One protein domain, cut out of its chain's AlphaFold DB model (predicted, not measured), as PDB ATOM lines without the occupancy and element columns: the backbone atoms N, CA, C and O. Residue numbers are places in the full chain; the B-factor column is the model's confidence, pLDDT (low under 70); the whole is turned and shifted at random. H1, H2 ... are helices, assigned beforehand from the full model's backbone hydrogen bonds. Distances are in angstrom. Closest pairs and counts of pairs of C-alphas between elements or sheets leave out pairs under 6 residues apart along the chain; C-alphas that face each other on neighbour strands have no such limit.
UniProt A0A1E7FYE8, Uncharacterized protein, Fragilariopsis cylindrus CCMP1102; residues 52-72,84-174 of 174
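What this domain is: This is residues 52 to 72 and 84 to 174 of the 174 residues of an uncharacterized protein of Fragilariopsis cylindrus CCMP1102 (UniProt A0A1E7FYE8). What does the model look like at first sight? Two pairs of side-by-side helices, H2 with H3 and H4 with H5, make the two arms of a wide, flat V, and at its corner the later part of H5, residues 152 to 161, crosses residues 98 to 110 of H3. The short H1 packs on H3 between the arms. What is it made of, and how large is it? The printed part has 112 residues with five named helices, H1 to H5 in chain order, and no named strand, and its class is all helix. It is loose, with a radius of gyration of the C-alphas of 18.4 A, and spans 54 by 33 by 16 A.

Where its parts are: Where does the first helix begin? H1 is residues 52 to 55, with C-alpha 52 at (268.490, 193.506, 194.652). Which helices follow? H2 is residues 57 to 72, 22.7 A from first to last C-alpha, and H3 is residues 85 to 110, 34.3 A long. H4 is residues 112 to 128, 23.2 A long. Where does the longest helix run? H5 is residues 132 to 163, 44.7 A long, with a kink of 34 degrees near residue 143, and it ends with C-alpha 163 at (259.495, 189.294, 208.966).

How they stand to each other: Which helix is the hub? H3 is the hub and touches H1, H2 and H5. Its residues 95 to 100 touch H1, the closest C-alphas being those of Thr 52 and Val 99, 6.1 A apart. How do H2 and H5 stand to H3? H2 touches residues 85 to 95 of H3 at a shallow tilt of 21 degrees, opposite ways, with the C-alphas of Pro 59 and Val 92 closest at 5.5 A. H5 touches H3 at a steep tilt of 63 degrees, opposite ways, with the C-alphas of Ala 102 and Met 157 closest at 6.2 A. Where is H4? H4 and H5 form a helical hairpin at a shallow tilt of 20 degrees, and their closest C-alphas, those of Gln 114 and Leu 149, are 5.0 A apart. What do the backbone N and O atoms show? In H2 and H3 every O i to N i+4 pair is within hydrogen-bond range, against 10 of 13 in H4 and 26 of 28 in H5, while H1 is too short for such a pair.

The domain as a whole: How far does it reach? The two C-alphas farthest apart, those of Asp 84 and Ser 131, are 55.4 A apart. Is anything missing? Residues 73 to 83 are not printed, and C-alphas 72 and 84 are 16.2 A apart across this cut. The links H1 to H2, H3 to H4 and H4 to H5 are tight. Where is confidence low? The pLDDT is under 70 at residues 52 to 53, 70 to 72, 130 and 174.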
ATOM      1  N   THR A  52     268.752 192.618 193.499       59.97
ATOM      2  CA  THR A  52     268.490 193.506 194.652       59.97
ATOM      3  C   THR A  52     267.819 194.808 194.232       59.97
ATOM      4  O   THR A  52     266.971 195.330 194.955       59.97
ATOM      5  N   GLN A  53     268.154 195.312 193.040       65.75
ATOM      6  CA  GLN A  53     267.576 196.548 192.519       65.75
ATOM      7  C   GLN A  53     266.065 196.442 192.330       65.75
ATOM      8  O   GLN A  53     265.383 197.406 192.648       65.75
ATOM      9  N   GLN A  54     265.546 195.293 191.882       82.44
ATOM     10  CA  GLN A  54     264.113 195.111 191.640       82.44
ATOM     11  C   GLN A  54     263.279 195.259 192.922       82.44
ATOM     12  O   GLN A  54     262.261 195.946 192.909       82.44
ATOM     13  N   PHE A  55     263.717 194.662 194.032       85.88
ATOM     14  CA  PHE A  55     262.948 194.664 195.284       85.88
ATOM     15  C   PHE A  55     263.152 195.920 196.138       85.88
ATOM     16  O   PHE A  55     262.334 196.203 197.002       85.88
ATOM     17  N   CYS A  56     264.220 196.685 195.893       88.81
ATOM     18  CA  CYS A  56     264.507 197.934 196.602       88.81
ATOM     19  C   CYS A  56     264.302 199.182 195.723       88.81
ATOM     20  O   CYS A  56     264.844 200.247 196.031       88.81
ATOM     21  N   MET A  57     263.532 199.091 194.630       88.25
ATOM     22  CA  MET A  57     263.325 200.222 193.712       88.25
ATOM     23  C   MET A  57     262.670 201.428 194.390       88.25
ATOM     24  O   MET A  57     263.115 202.553 194.165       88.25
ATOM     25  N   ALA A  58     261.634 201.220 195.208       87.62
ATOM     26  CA  ALA A  58     260.917 202.311 195.867       87.62
ATOM     27  C   ALA A  58     261.810 203.105 196.839       87.62
ATOM     28  O   ALA A  58     261.934 204.323 196.646       87.62
ATOM     29  N   PRO A  59     262.521 202.481 197.804       85.56
ATOM     30  CA  PRO A  59     263.424 203.227 198.679       85.56
ATOM     31  C   PRO A  59     264.590 203.867 197.904       85.56
ATOM     32  O   PRO A  59     264.978 204.994 198.212       85.56
ATOM     33  N   MET A  60     265.112 203.223 196.848       87.69
ATOM     34  CA  MET A  60     266.159 203.816 196.000       87.69
ATOM     35  C   MET A  60     265.669 205.046 195.226       87.69
ATOM     36  O   MET A  60     266.401 206.030 195.103       87.69
ATOM     37  N   LYS A  61     264.445 205.006 194.693       87.31
ATOM     38  CA  LYS A  61     263.828 206.139 193.994       87.31
ATOM     39  C   LYS A  61     263.606 207.303 194.958       87.31
ATOM     40  O   LYS A  61     263.992 208.426 194.645       87.31
ATOM     41  N   ALA A  62     263.082 207.017 196.147       85.31
ATOM     42  CA  ALA A  62     262.852 208.012 197.184       85.31
ATOM     43  C   ALA A  62     264.156 208.684 197.660       85.31
ATOM     44  O   ALA A  62     264.180 209.892 197.899       85.31
ATOM     45  N   LEU A  63     265.257 207.928 197.756       88.12
ATOM     46  CA  LEU A  63     266.581 208.483 198.049       88.12
ATOM     47  C   LEU A  63     267.069 209.410 196.924       88.12
ATOM     48  O   LEU A  63     267.450 210.542 197.202       88.12
ATOM     49  N   LYS A  64     266.997 208.973 195.660       87.25
ATOM     50  CA  LYS A  64     267.425 209.787 194.507       87.25
ATOM     51  C   LYS A  64     266.632 211.083 194.368       87.25
ATOM     52  O   LYS A  64     267.197 212.121 194.036       87.25
ATOM     53  N   GLU A  65     265.323 211.035 194.603       85.88
ATOM     54  CA  GLU A  65     264.472 212.227 194.587       85.88
ATOM     55  C   GLU A  65     264.864 213.213 195.692       85.88
ATOM     56  O   GLU A  65     264.895 214.419 195.450       85.88
ATOM     57  N   CYS A  66     265.218 212.709 196.877       82.94
ATOM     58  CA  CYS A  66     265.728 213.540 197.959       82.94
ATOM     59  C   CYS A  66     267.103 214.150 197.637       82.94
ATOM     60  O   CYS A  66     267.276 215.358 197.790       82.94
ATOM     61  N   GLU A  67     268.054 213.359 197.130       84.94
ATOM     62  CA  GLU A  67     269.382 213.846 196.722       84.94
ATOM     63  C   GLU A  67     269.272 214.946 195.655       84.94
ATOM     64  O   GLU A  67     269.934 215.980 195.742       84.94
ATOM     65  N   LYS A  68     268.365 214.771 194.683       83.06
ATOM     66  CA  LYS A  68     268.097 215.781 193.654       83.06
ATOM     67  C   LYS A  68     267.539 217.074 194.251       83.06
ATOM     68  O   LYS A  68     267.983 218.151 193.864       83.06
ATOM     69  N   LYS A  69     266.597 216.992 195.195       73.88
ATOM     70  CA  LYS A  69     266.037 218.179 195.864       73.88
ATOM     71  C   LYS A  69     267.100 218.924 196.678       73.88
ATOM     72  O   LYS A  69     267.172 220.140 196.576       73.88
ATOM     73  N   GLN A  70     267.992 218.216 197.376       68.94
ATOM     74  CA  GLN A  70     269.098 218.843 198.112       68.94
ATOM     75  C   GLN A  70     270.075 219.596 197.192       68.94
ATOM     76  O   GLN A  70     270.594 220.636 197.578       68.94
ATOM     77  N   SER A  71     270.298 219.113 195.964       63.97
ATOM     78  CA  SER A  71     271.156 219.806 194.986       63.97
ATOM     79  C   SER A  71     270.538 221.070 194.368       63.97
ATOM     80  O   SER A  71     271.259 221.847 193.753       63.97
ATOM     81  N   ILE A  72     269.220 221.260 194.504       66.75
ATOM     82  CA  ILE A  72     268.469 222.378 193.903       66.75
ATOM     83  C   ILE A  72     268.171 223.474 194.940       66.75
ATOM     84  O   ILE A  72     268.092 224.643 194.578       66.75
ATOM     85  N   ASP A  84     265.567 213.878 206.611       76.94
ATOM     86  CA  ASP A  84     266.628 212.925 206.943       76.94
ATOM     87  C   ASP A  84     267.090 212.077 205.742       76.94
ATOM     88  O   ASP A  84     266.588 210.991 205.440       76.94
ATOM     89  N   LEU A  85     268.077 212.604 205.015       83.50
ATOM     90  CA  LEU A  85     268.756 211.886 203.936       83.50
ATOM     91  C   LEU A  85     269.557 210.682 204.465       83.50
ATOM     92  O   LEU A  85     269.710 209.692 203.744       83.50
ATOM     93  N   ASN A  86     270.027 210.728 205.716       85.50
ATOM     94  CA  ASN A  86     270.708 209.597 206.342       85.50
ATOM     95  C   ASN A  86     269.724 208.465 206.641       85.50
ATOM     96  O   ASN A  86     270.041 207.316 206.340       85.50
ATOM     97  N   ASP A  87     268.522 208.772 207.124       86.06
ATOM     98  CA  ASP A  87     267.466 207.777 207.332       86.06
ATOM     99  C   ASP A  87     267.031 207.133 206.006       86.06
ATOM    100  O   ASP A  87     266.959 205.911 205.882       86.06
ATOM    101  N   ARG A  88     266.879 207.925 204.935       85.62
ATOM    102  CA  ARG A  88     266.606 207.368 203.593       85.62
ATOM    103  C   ARG A  88     267.735 206.460 203.091       85.62
ATOM    104  O   ARG A  88     267.452 205.414 202.502       85.62
ATOM    105  N   ARG A  89     269.003 206.813 203.331       88.50
ATOM    106  CA  ARG A  89     270.152 205.938 203.024       88.50
ATOM    107  C   ARG A  89     270.111 204.654 203.846       88.50
ATOM    108  O   ARG A  89     270.322 203.579 203.283       88.50
ATOM    109  N   LEU A  90     269.806 204.756 205.137       89.00
ATOM    110  CA  LEU A  90     269.682 203.612 206.035       89.00
ATOM    111  C   LEU A  90     268.564 202.668 205.579       89.00
ATOM    112  O   LEU A  90     268.769 201.456 205.547       89.00
ATOM    113  N   ASN A  91     267.429 203.203 205.128       87.19
ATOM    114  CA  ASN A  91     266.311 202.415 204.606       87.19
ATOM    115  C   ASN A  91     266.690 201.634 203.338       87.19
ATOM    116  O   ASN A  91     266.396 200.441 203.237       87.19
ATOM    117  N   VAL A  92     267.422 202.254 202.405       90.44
ATOM    118  CA  VAL A  92     267.961 201.550 201.225       90.44
ATOM    119  C   VAL A  92     268.939 200.446 201.638       90.44
ATOM    120  O   VAL A  92     268.847 199.327 201.134       90.44
ATOM    121  N   GLN A  93     269.856 200.730 202.567       90.25
ATOM    122  CA  GLN A  93     270.826 199.744 203.056       90.25
ATOM    123  C   GLN A  93     270.150 198.571 203.777       90.25
ATOM    124  O   GLN A  93     270.532 197.417 203.576       90.25
ATOM    125  N   LYS A  94     269.124 198.851 204.587       90.38
ATOM    126  CA  LYS A  94     268.322 197.840 205.279       90.38
ATOM    127  C   LYS A  94     267.617 196.933 204.270       90.38
ATOM    128  O   LYS A  94     267.725 195.712 204.393       90.38
ATOM    129  N   CYS A  95     266.972 197.508 203.253       90.88
ATOM    130  CA  CYS A  95     266.352 196.739 202.174       90.88
ATOM    131  C   CYS A  95     267.379 195.842 201.463       90.88
ATOM    132  O   CYS A  95     267.178 194.631 201.380       90.88
ATOM    133  N   ASP A  96     268.522 196.392 201.038       90.62
ATOM    134  CA  ASP A  96     269.569 195.628 200.342       90.62
ATOM    135  C   ASP A  96     270.097 194.455 201.189       90.62
ATOM    136  O   ASP A  96     270.243 193.335 200.692       90.62
ATOM    137  N   MET A  97     270.318 194.670 202.491       90.75
ATOM    138  CA  MET A  97     270.743 193.616 203.413       90.75
ATOM    139  C   MET A  97     269.704 192.491 203.526       90.75
ATOM    140  O   MET A  97     270.063 191.310 203.475       90.75
ATOM    141  N   ILE A  98     268.424 192.843 203.669       91.31
ATOM    142  CA  ILE A  98     267.327 191.874 203.794       91.31
ATOM    143  C   ILE A  98     267.178 191.072 202.503       91.31
ATOM    144  O   ILE A  98     267.137 189.843 202.563       91.31
ATOM    145  N   VAL A  99     267.193 191.733 201.343       91.00
ATOM    146  CA  VAL A  99     267.093 191.067 200.037       91.00
ATOM    147  C   VAL A  99     268.271 190.116 199.815       91.00
ATOM    148  O   VAL A  99     268.071 188.962 199.432       91.00
ATOM    149  N   LYS A 100     269.506 190.529 200.135       90.00
ATOM    150  CA  LYS A 100     270.687 189.646 200.068       90.00
ATOM    151  C   LYS A 100     270.541 188.413 200.960       90.00
ATOM    152  O   LYS A 100     270.899 187.304 200.552       90.00
ATOM    153  N   ARG A 101     270.013 188.589 202.174       89.88
ATOM    154  CA  ARG A 101     269.767 187.483 203.110       89.88
ATOM    155  C   ARG A 101     268.689 186.534 202.588       89.88
ATOM    156  O   ARG A 101     268.893 185.321 202.640       89.88
ATOM    157  N   ALA A 102     267.600 187.080 202.052       89.69
ATOM    158  CA  ALA A 102     266.517 186.318 201.446       89.69
ATOM    159  C   ALA A 102     267.034 185.469 200.280       89.69
ATOM    160  O   ALA A 102     266.858 184.255 200.287       89.69
ATOM    161  N   PHE A 103     267.781 186.063 199.344       87.88
ATOM    162  CA  PHE A 103     268.363 185.328 198.219       87.88
ATOM    163  C   PHE A 103     269.314 184.218 198.657       87.88
ATOM    164  O   PHE A 103     269.253 183.115 198.117       87.88
ATOM    165  N   ARG A 104     270.156 184.456 199.672       86.25
ATOM    166  CA  ARG A 104     271.010 183.395 200.223       86.25
ATOM    167  C   ARG A 104     270.172 182.207 200.706       86.25
ATOM    168  O   ARG A 104     270.537 181.069 200.441       86.25
ATOM    169  N   ASN A 105     269.059 182.451 201.392       87.44
ATOM    170  CA  ASN A 105     268.183 181.379 201.859       87.44
ATOM    171  C   ASN A 105     267.409 180.699 200.717       87.44
ATOM    172  O   ASN A 105     267.337 179.472 200.677       87.44
ATOM    173  N   ILE A 106     266.897 181.475 199.761       85.75
ATOM    174  CA  ILE A 106     266.202 180.966 198.574       85.75
ATOM    175  C   ILE A 106     267.089 179.983 197.803       85.75
ATOM    176  O   ILE A 106     266.631 178.889 197.471       85.75
ATOM    177  N   ASN A 107     268.365 180.333 197.624       78.69
ATOM    178  CA  ASN A 107     269.354 179.523 196.908       78.69
ATOM    179  C   ASN A 107     269.747 178.243 197.641       78.69
ATOM    180  O   ASN A 107     270.071 177.249 197.003       78.69
ATOM    181  N   MET A 108     269.748 178.269 198.973       77.56
ATOM    182  CA  MET A 108     270.129 177.109 199.780       77.56
ATOM    183  C   MET A 108     268.968 176.131 199.977       77.56
ATOM    184  O   MET A 108     269.180 174.924 199.997       77.56
ATOM    185  N   SER A 109     267.749 176.639 200.178       81.19
ATOM    186  CA  SER A 109     266.622 175.801 200.610       81.19
ATOM    187  C   SER A 109     265.233 176.328 200.251       81.19
ATOM    188  O   SER A 109     264.259 175.599 200.422       81.19
ATOM    189  N   GLY A 110     265.090 177.581 199.811       82.12
ATOM    190  CA  GLY A 110     263.767 178.193 199.644       82.12
ATOM    191  C   GLY A 110     263.025 177.778 198.372       82.12
ATOM    192  O   GLY A 110     261.807 177.620 198.443       82.12
ATOM    193  N   CYS A 111     263.743 177.575 197.256       87.38
ATOM    194  CA  CYS A 111     263.180 177.198 195.945       87.38
ATOM    195  C   CYS A 111     263.981 176.082 195.223       87.38
ATOM    196  O   CYS A 111     264.284 176.216 194.036       87.38
ATOM    197  N   PRO A 112     264.368 174.979 195.899       85.56
ATOM    198  CA  PRO A 112     265.354 174.032 195.370       85.56
ATOM    199  C   PRO A 112     264.896 173.330 194.083       85.56
ATOM    200  O   PRO A 112     265.692 173.141 193.168       85.56
ATOM    201  N   ASN A 113     263.612 172.979 193.983       88.25
ATOM    202  CA  ASN A 113     263.076 172.283 192.811       88.25
ATOM    203  C   ASN A 113     262.995 173.211 191.597       88.25
ATOM    204  O   ASN A 113     263.409 172.830 190.509       88.25
ATOM    205  N   GLN A 114     262.499 174.434 191.787       86.69
ATOM    206  CA  GLN A 114     262.366 175.420 190.718       86.69
ATOM    207  C   GLN A 114     263.736 175.830 190.178       86.69
ATOM    208  O   GLN A 114     263.913 175.881 188.965       86.69
ATOM    209  N   ILE A 115     264.717 176.046 191.064       85.44
ATOM    210  CA  ILE A 115     266.104 176.315 190.664       85.44
ATOM    211  C   ILE A 115     266.638 175.141 189.841       85.44
ATOM    212  O   ILE A 115     267.123 175.347 188.734       85.44
ATOM    213  N   LYS A 116     266.467 173.905 190.330       86.06
ATOM    214  CA  LYS A 116     266.901 172.705 189.607       86.06
ATOM    215  C   LYS A 116     266.258 172.602 188.223       86.06
ATOM    216  O   LYS A 116     266.958 172.301 187.265       86.06
ATOM    217  N   PHE A 117     264.954 172.845 188.095       87.56
ATOM    218  CA  PHE A 117     264.280 172.777 186.799       87.56
ATOM    219  C   PHE A 117     264.777 173.845 185.825       87.56
ATOM    220  O   PHE A 117     264.964 173.534 184.652       87.56
ATOM    221  N   VAL A 118     265.023 175.075 186.294       86.62
ATOM    222  CA  VAL A 118     265.606 176.128 185.449       86.62
ATOM    223  C   VAL A 118     267.006 175.730 184.990       86.62
ATOM    224  O   VAL A 118     267.270 175.806 183.797       86.62
ATOM    225  N   THR A 119     267.860 175.224 185.885       85.31
ATOM    226  CA  THR A 119     269.203 174.731 185.536       85.31
ATOM    227  C   THR A 119     269.149 173.617 184.490       85.31
ATOM    228  O   THR A 119     269.821 173.707 183.470       85.31
ATOM    229  N   LEU A 120     268.307 172.595 184.675       85.31
ATOM    230  CA  LEU A 120     268.158 171.518 183.684       85.31
ATOM    231  C   LEU A 120     267.674 172.055 182.324       85.31
ATOM    232  O   LEU A 120     268.104 171.594 181.271       85.31
ATOM    233  N   CYS A 121     266.779 173.040 182.330       85.81
ATOM    234  CA  CYS A 121     266.220 173.589 181.100       85.81
ATOM    235  C   CYS A 121     267.213 174.508 180.368       85.81
ATOM    236  O   CYS A 121     267.472 174.348 179.180       85.81
ATOM    237  N   GLU A 122     267.792 175.484 181.060       81.69
ATOM    238  CA  GLU A 122     268.658 176.483 180.432       81.69
ATOM    239  C   GLU A 122     270.071 175.942 180.197       81.69
ATOM    240  O   GLU A 122     270.602 176.082 179.093       81.69
ATOM    241  N   ASP A 123     270.654 175.285 181.202       78.44
ATOM    242  CA  ASP A 123     272.071 174.925 181.170       78.44
ATOM    243  C   ASP A 123     272.329 173.580 180.497       78.44
ATOM    244  O   ASP A 123     273.363 173.407 179.857       78.44
ATOM    245  N   GLU A 124     271.414 172.620 180.625       78.56
ATOM    246  CA  GLU A 124     271.572 171.330 179.951       78.56
ATOM    247  C   GLU A 124     270.880 171.360 178.593       78.56
ATOM    248  O   GLU A 124     271.495 171.071 177.572       78.56
ATOM    249  N   TRP A 125     269.614 171.765 178.524       81.56
ATOM    250  CA  TRP A 125     268.903 171.676 177.255       81.56
ATOM    251  C   TRP A 125     269.273 172.798 176.277       81.56
ATOM    252  O   TRP A 125     269.682 172.507 175.147       81.56
ATOM    253  N   CYS A 126     269.207 174.071 176.682       80.81
ATOM    254  CA  CYS A 126     269.445 175.162 175.731       80.81
ATOM    255  C   CYS A 126     270.914 175.282 175.305       80.81
ATOM    256  O   CYS A 126     271.174 175.669 174.164       80.81
ATOM    257  N   HIS A 127     271.885 174.919 176.151       76.06
ATOM    258  CA  HIS A 127     273.303 174.944 175.766       76.06
ATOM    259  C   HIS A 127     273.710 173.850 174.773       76.06
ATOM    260  O   HIS A 127     274.699 174.026 174.062       76.06
ATOM    261  N   HIS A 128     272.959 172.750 174.676       71.31
ATOM    262  CA  HIS A 128     273.226 171.697 173.693       71.31
ATOM    263  C   HIS A 128     272.586 171.959 172.320       71.31
ATOM    264  O   HIS A 128     272.873 171.238 171.363       71.31
ATOM    265  N   THR A 129     271.766 173.007 172.185       71.50
ATOM    266  CA  THR A 129     271.188 173.401 170.893       71.50
ATOM    267  C   THR A 129     272.180 174.213 170.055       71.50
ATOM    268  O   THR A 129     272.672 175.257 170.474       71.50
ATOM    269  N   SER A 130     272.494 173.726 168.853       69.25
ATOM    270  CA  SER A 130     273.478 174.338 167.947       69.25
ATOM    271  C   SER A 130     272.860 175.268 166.897       69.25
ATOM    272  O   SER A 130     273.582 176.043 166.270       69.25
ATOM    273  N   SER A 131     271.536 175.228 166.704       77.56
ATOM    274  CA  SER A 131     270.826 176.105 165.770       77.56
ATOM    275  C   SER A 131     270.100 177.243 166.495       77.56
ATOM    276  O   SER A 131     269.518 177.067 167.566       77.56
ATOM    277  N   ALA A 132     270.077 178.429 165.880       72.38
ATOM    278  CA  ALA A 132     269.383 179.595 166.435       72.38
ATOM    279  C   ALA A 132     267.854 179.406 166.531       72.38
ATOM    280  O   ALA A 132     267.196 180.088 167.320       72.38
ATOM    281  N   ALA A 133     267.276 178.510 165.724       72.44
ATOM    282  CA  ALA A 133     265.857 178.168 165.788       72.44
ATOM    283  C   ALA A 133     265.555 177.287 167.013       72.44
ATOM    284  O   ALA A 133     264.624 177.585 167.763       72.44
ATOM    285  N   ASP A 134     266.397 176.283 167.269       76.38
ATOM    286  CA  ASP A 134     266.270 175.386 168.423       76.38
ATOM    287  C   ASP A 134     266.539 176.126 169.736       76.38
ATOM    288  O   ASP A 134     265.830 175.925 170.720       76.38
ATOM    289  N   GLN A 135     267.475 177.077 169.727       79.38
ATOM    290  CA  GLN A 135     267.756 177.923 170.882       79.38
ATOM    291  C   GLN A 135     266.554 178.804 171.257       79.38
ATOM    292  O   GLN A 135     266.222 178.935 172.436       79.38
ATOM    293  N   LYS A 136     265.850 179.376 170.267       81.81
ATOM    294  CA  LYS A 136     264.609 180.139 170.505       81.81
ATOM    295  C   LYS A 136     263.473 179.249 171.004       81.81
ATOM    296  O   LYS A 136     262.706 179.682 171.863       81.81
ATOM    297  N   SER A 137     263.359 178.029 170.476       84.75
ATOM    298  CA  SER A 137     262.361 177.060 170.937       84.75
ATOM    299  C   SER A 137     262.610 176.673 172.393       84.75
ATOM    300  O   SER A 137     261.715 176.802 173.223       84.75
ATOM    301  N   CYS A 138     263.853 176.321 172.726       85.44
ATOM    302  CA  CYS A 138     264.253 175.984 174.088       85.44
ATOM    303  C   CYS A 138     263.999 177.145 175.059       85.44
ATOM    304  O   CYS A 138     263.352 176.969 176.085       85.44
ATOM    305  N   GLN A 139     264.398 178.373 174.704       84.31
ATOM    306  CA  GLN A 139     264.141 179.551 175.540       84.31
ATOM    307  C   GLN A 139     262.650 179.799 175.790       84.31
ATOM    308  O   GLN A 139     262.280 180.238 176.881       84.31
ATOM    309  N   LYS A 140     261.792 179.531 174.798       87.69
ATOM    310  CA  LYS A 140     260.339 179.656 174.948       87.69
ATOM    311  C   LYS A 140     259.795 178.636 175.947       87.69
ATOM    312  O   LYS A 140     258.946 178.992 176.758       87.69
ATOM    313  N   GLU A 141     260.283 177.401 175.914       84.81
ATOM    314  CA  GLU A 141     259.858 176.360 176.855       84.81
ATOM    315  C   GLU A 141     260.408 176.603 178.266       84.81
ATOM    316  O   GLU A 141     259.659 176.551 179.246       84.81
ATOM    317  N   CYS A 142     261.672 177.017 178.380       88.12
ATOM    318  CA  CYS A 142     262.268 177.382 179.663       88.12
ATOM    319  C   CYS A 142     261.658 178.644 180.281       88.12
ATOM    320  O   CYS A 142     261.756 178.828 181.493       88.12
ATOM    321  N   ALA A 143     260.969 179.492 179.508       86.88
ATOM    322  CA  ALA A 143     260.272 180.659 180.048       86.88
ATOM    323  C   ALA A 143     259.192 180.273 181.074       86.88
ATOM    324  O   ALA A 143     259.068 180.940 182.099       86.88
ATOM    325  N   GLY A 144     258.456 179.177 180.849       86.19
ATOM    326  CA  GLY A 144     257.458 178.691 181.811       86.19
ATOM    327  C   GLY A 144     258.093 178.188 183.111       86.19
ATOM    328  O   GLY A 144     257.586 178.440 184.205       86.19
ATOM    329  N   VAL A 145     259.252 177.537 183.007       85.50
ATOM    330  CA  VAL A 145     260.025 177.067 184.165       85.50
ATOM    331  C   VAL A 145     260.604 178.249 184.951       85.50
ATOM    332  O   VAL A 145     260.539 178.275 186.182       85.50
ATOM    333  N   ARG A 146     261.096 179.272 184.245       86.06
ATOM    334  CA  ARG A 146     261.585 180.522 184.836       86.06
ATOM    335  C   ARG A 146     260.483 181.272 185.574       86.06
ATOM    336  O   ARG A 146     260.723 181.780 186.666       86.06
ATOM    337  N   GLU A 147     259.271 181.293 185.026       88.62
ATOM    338  CA  GLU A 147     258.122 181.903 185.694       88.62
ATOM    339  C   GLU A 147     257.795 181.193 187.014       88.62
ATOM    340  O   GLU A 147     257.600 181.843 188.039       88.62
ATOM    341  N   SER A 148     257.845 179.858 187.039       87.94
ATOM    342  CA  SER A 148     257.672 179.094 188.280       87.94
ATOM    343  C   SER A 148     258.719 179.456 189.345       87.94
ATOM    344  O   SER A 148     258.384 179.605 190.525       87.94
ATOM    345  N   LEU A 149     259.979 179.651 188.940       87.56
ATOM    346  CA  LEU A 149     261.033 180.125 189.837       87.56
ATOM    347  C   LEU A 149     260.759 181.548 190.340       87.56
ATOM    348  O   LEU A 149     260.872 181.789 191.541       87.56
ATOM    349  N   ASN A 150     260.350 182.468 189.463       88.06
ATOM    350  CA  ASN A 150     260.023 183.847 189.835       88.06
ATOM    351  C   ASN A 150     258.892 183.913 190.864       88.06
ATOM    352  O   ASN A 150     259.005 184.643 191.849       88.06
ATOM    353  N   VAL A 151     257.831 183.120 190.685       89.94
ATOM    354  CA  VAL A 151     256.732 183.026 191.656       89.94
ATOM    355  C   VAL A 151     257.255 182.582 193.023       89.94
ATOM    356  O   VAL A 151     256.941 183.215 194.031       89.94
ATOM    357  N   CYS A 152     258.100 181.547 193.064       89.81
ATOM    358  CA  CYS A 152     258.696 181.076 194.314       89.81
ATOM    359  C   CYS A 152     259.587 182.144 194.972       89.81
ATOM    360  O   CYS A 152     259.455 182.406 196.168       89.81
ATOM    361  N   ILE A 153     260.458 182.802 194.195       90.50
ATOM    362  CA  ILE A 153     261.324 183.888 194.680       90.50
ATOM    363  C   ILE A 153     260.481 185.012 195.280       90.50
ATOM    364  O   ILE A 153     260.762 185.440 196.398       90.50
ATOM    365  N   ASN A 154     259.447 185.467 194.571       90.50
ATOM    366  CA  ASN A 154     258.590 186.561 195.020       90.50
ATOM    367  C   ASN A 154     257.871 186.212 196.324       90.50
ATOM    368  O   ASN A 154     257.928 186.991 197.272       90.50
ATOM    369  N   GLN A 155     257.268 185.023 196.416       91.81
ATOM    370  CA  GLN A 155     256.606 184.570 197.644       91.81
ATOM    371  C   GLN A 155     257.568 184.573 198.838       91.81
ATOM    372  O   GLN A 155     257.264 185.147 199.883       91.81
ATOM    373  N   ARG A 156     258.767 184.005 198.665       91.38
ATOM    374  CA  ARG A 156     259.799 183.991 199.709       91.38
ATOM    375  C   ARG A 156     260.295 185.388 200.059       91.38
ATOM    376  O   ARG A 156     260.520 185.678 201.228       91.38
ATOM    377  N   MET A 157     260.463 186.263 199.073       91.62
ATOM    378  CA  MET A 157     260.898 187.637 199.315       91.62
ATOM    379  C   MET A 157     259.882 188.394 200.174       91.62
ATOM    380  O   MET A 157     260.272 189.051 201.137       91.62
ATOM    381  N   MET A 158     258.588 188.242 199.883       92.31
ATOM    382  CA  MET A 158     257.522 188.877 200.661       92.31
ATOM    383  C   MET A 158     257.460 188.349 202.102       92.31
ATOM    384  O   MET A 158     257.258 189.132 203.030       92.31
ATOM    385  N   GLU A 159     257.713 187.052 202.326       93.12
ATOM    386  CA  GLU A 159     257.873 186.499 203.683       93.12
ATOM    387  C   GLU A 159     259.018 187.193 204.438       93.12
ATOM    388  O   GLU A 159     258.840 187.634 205.576       93.12
ATOM    389  N   TYR A 160     260.175 187.357 203.788       92.50
ATOM    390  CA  TYR A 160     261.323 188.055 204.370       92.50
ATOM    391  C   TYR A 160     261.029 189.529 204.652       92.50
ATOM    392  O   TYR A 160     261.419 190.030 205.707       92.50
ATOM    393  N   PHE A 161     260.340 190.222 203.749       93.88
ATOM    394  CA  PHE A 161     259.951 191.617 203.944       93.88
ATOM    395  C   PHE A 161     259.045 191.754 205.162       93.88
ATOM    396  O   PHE A 161     259.374 192.495 206.090       93.88
ATOM    397  N   LYS A 162     258.004 190.923 205.241       93.25
ATOM    398  CA  LYS A 162     257.096 190.877 206.387       93.25
ATOM    399  C   LYS A 162     257.826 190.601 207.704       93.25
ATOM    400  O   LYS A 162     257.596 191.307 208.681       93.25
ATOM    401  N   TRP A 163     258.734 189.620 207.748       93.50
ATOM    402  CA  TRP A 163     259.495 189.294 208.966       93.50
ATOM    403  C   TRP A 163     260.448 190.399 209.422       93.50
ATOM    404  O   TRP A 163     260.801 190.444 210.597       93.50
ATOM    405  N   ASN A 164     260.869 191.284 208.518       93.38
ATOM    406  CA  ASN A 164     261.802 192.367 208.823       93.38
ATOM    407  C   ASN A 164     261.128 193.754 208.888       93.38
ATOM    408  O   ASN A 164     261.828 194.772 208.957       93.38
ATOM    409  N   GLY A 165     259.790 193.800 208.884       91.12
ATOM    410  CA  GLY A 165     259.018 195.042 208.963       91.12
ATOM    411  C   GLY A 165     259.162 195.927 207.722       91.12
ATOM    412  O   GLY A 165     259.209 197.152 207.841       91.12
ATOM    413  N   LEU A 166     259.293 195.314 206.543       91.81
ATOM    414  CA  LEU A 166     259.249 195.998 205.255       91.81
ATOM    415  C   LEU A 166     257.899 195.772 204.565       91.81
ATOM    416  O   LEU A 166     257.299 194.703 204.679       91.81
ATOM    417  N   GLN A 167     257.455 196.779 203.823       91.38
ATOM    418  CA  GLN A 167     256.364 196.682 202.862       91.38
ATOM    419  C   GLN A 167     256.807 195.900 201.617       91.38
ATOM    420  O   GLN A 167     257.998 195.654 201.413       91.38
ATOM    421  N   GLU A 168     255.854 195.523 200.764       88.50
ATOM    422  CA  GLU A 168     256.116 194.749 199.538       88.50
ATOM    423  C   GLU A 168     257.047 195.473 198.549       88.50
ATOM    424  O   GLU A 168     257.751 194.836 197.770       88.50
ATOM    425  N   ASP A 169     257.102 196.805 198.617       86.38
ATOM    426  CA  ASP A 169     257.971 197.658 197.802       86.38
ATOM    427  C   ASP A 169     259.384 197.866 198.395       86.38
ATOM    428  O   ASP A 169     260.193 198.621 197.846       86.38
ATOM    429  N   GLY A 170     259.680 197.213 199.525       85.06
ATOM    430  CA  GLY A 170     260.962 197.291 200.222       85.06
ATOM    431  C   GLY A 170     261.122 198.513 201.131       85.06
ATOM    432  O   GLY A 170     262.201 198.704 201.699       85.06
ATOM    433  N   THR A 171     260.090 199.347 201.291       87.75
ATOM    434  CA  THR A 171     260.104 200.463 202.251       87.75
ATOM    435  C   THR A 171     259.838 199.982 203.677       87.75
ATOM    436  O   THR A 171     259.241 198.932 203.901       87.75
ATOM    437  N   THR A 172     260.305 200.725 204.678       85.31
ATOM    438  CA  THR A 172     260.032 200.419 206.088       85.31
ATOM    439  C   THR A 172     258.580 200.721 206.444       85.31
ATOM    440  O   THR A 172     258.035 201.733 206.006       85.31
ATOM    441  N   MET A 173     257.957 199.863 207.257       76.62
ATOM    442  CA  MET A 173     256.680 200.191 207.899       76.62
ATOM    443  C   MET A 173     256.939 201.292 208.938       76.62
ATOM    444  O   MET A 173     257.738 201.083 209.852       76.62
ATOM    445  N   ILE A 174     256.344 202.468 208.727       58.69
ATOM    446  CA  ILE A 174     256.376 203.617 209.650       58.69
ATOM    447  C   ILE A 174     255.300 203.421 210.715       58.69
ATOM    448  O   ILE A 174     254.185 203.002 210.328       58.69
TER     449      ILE A 174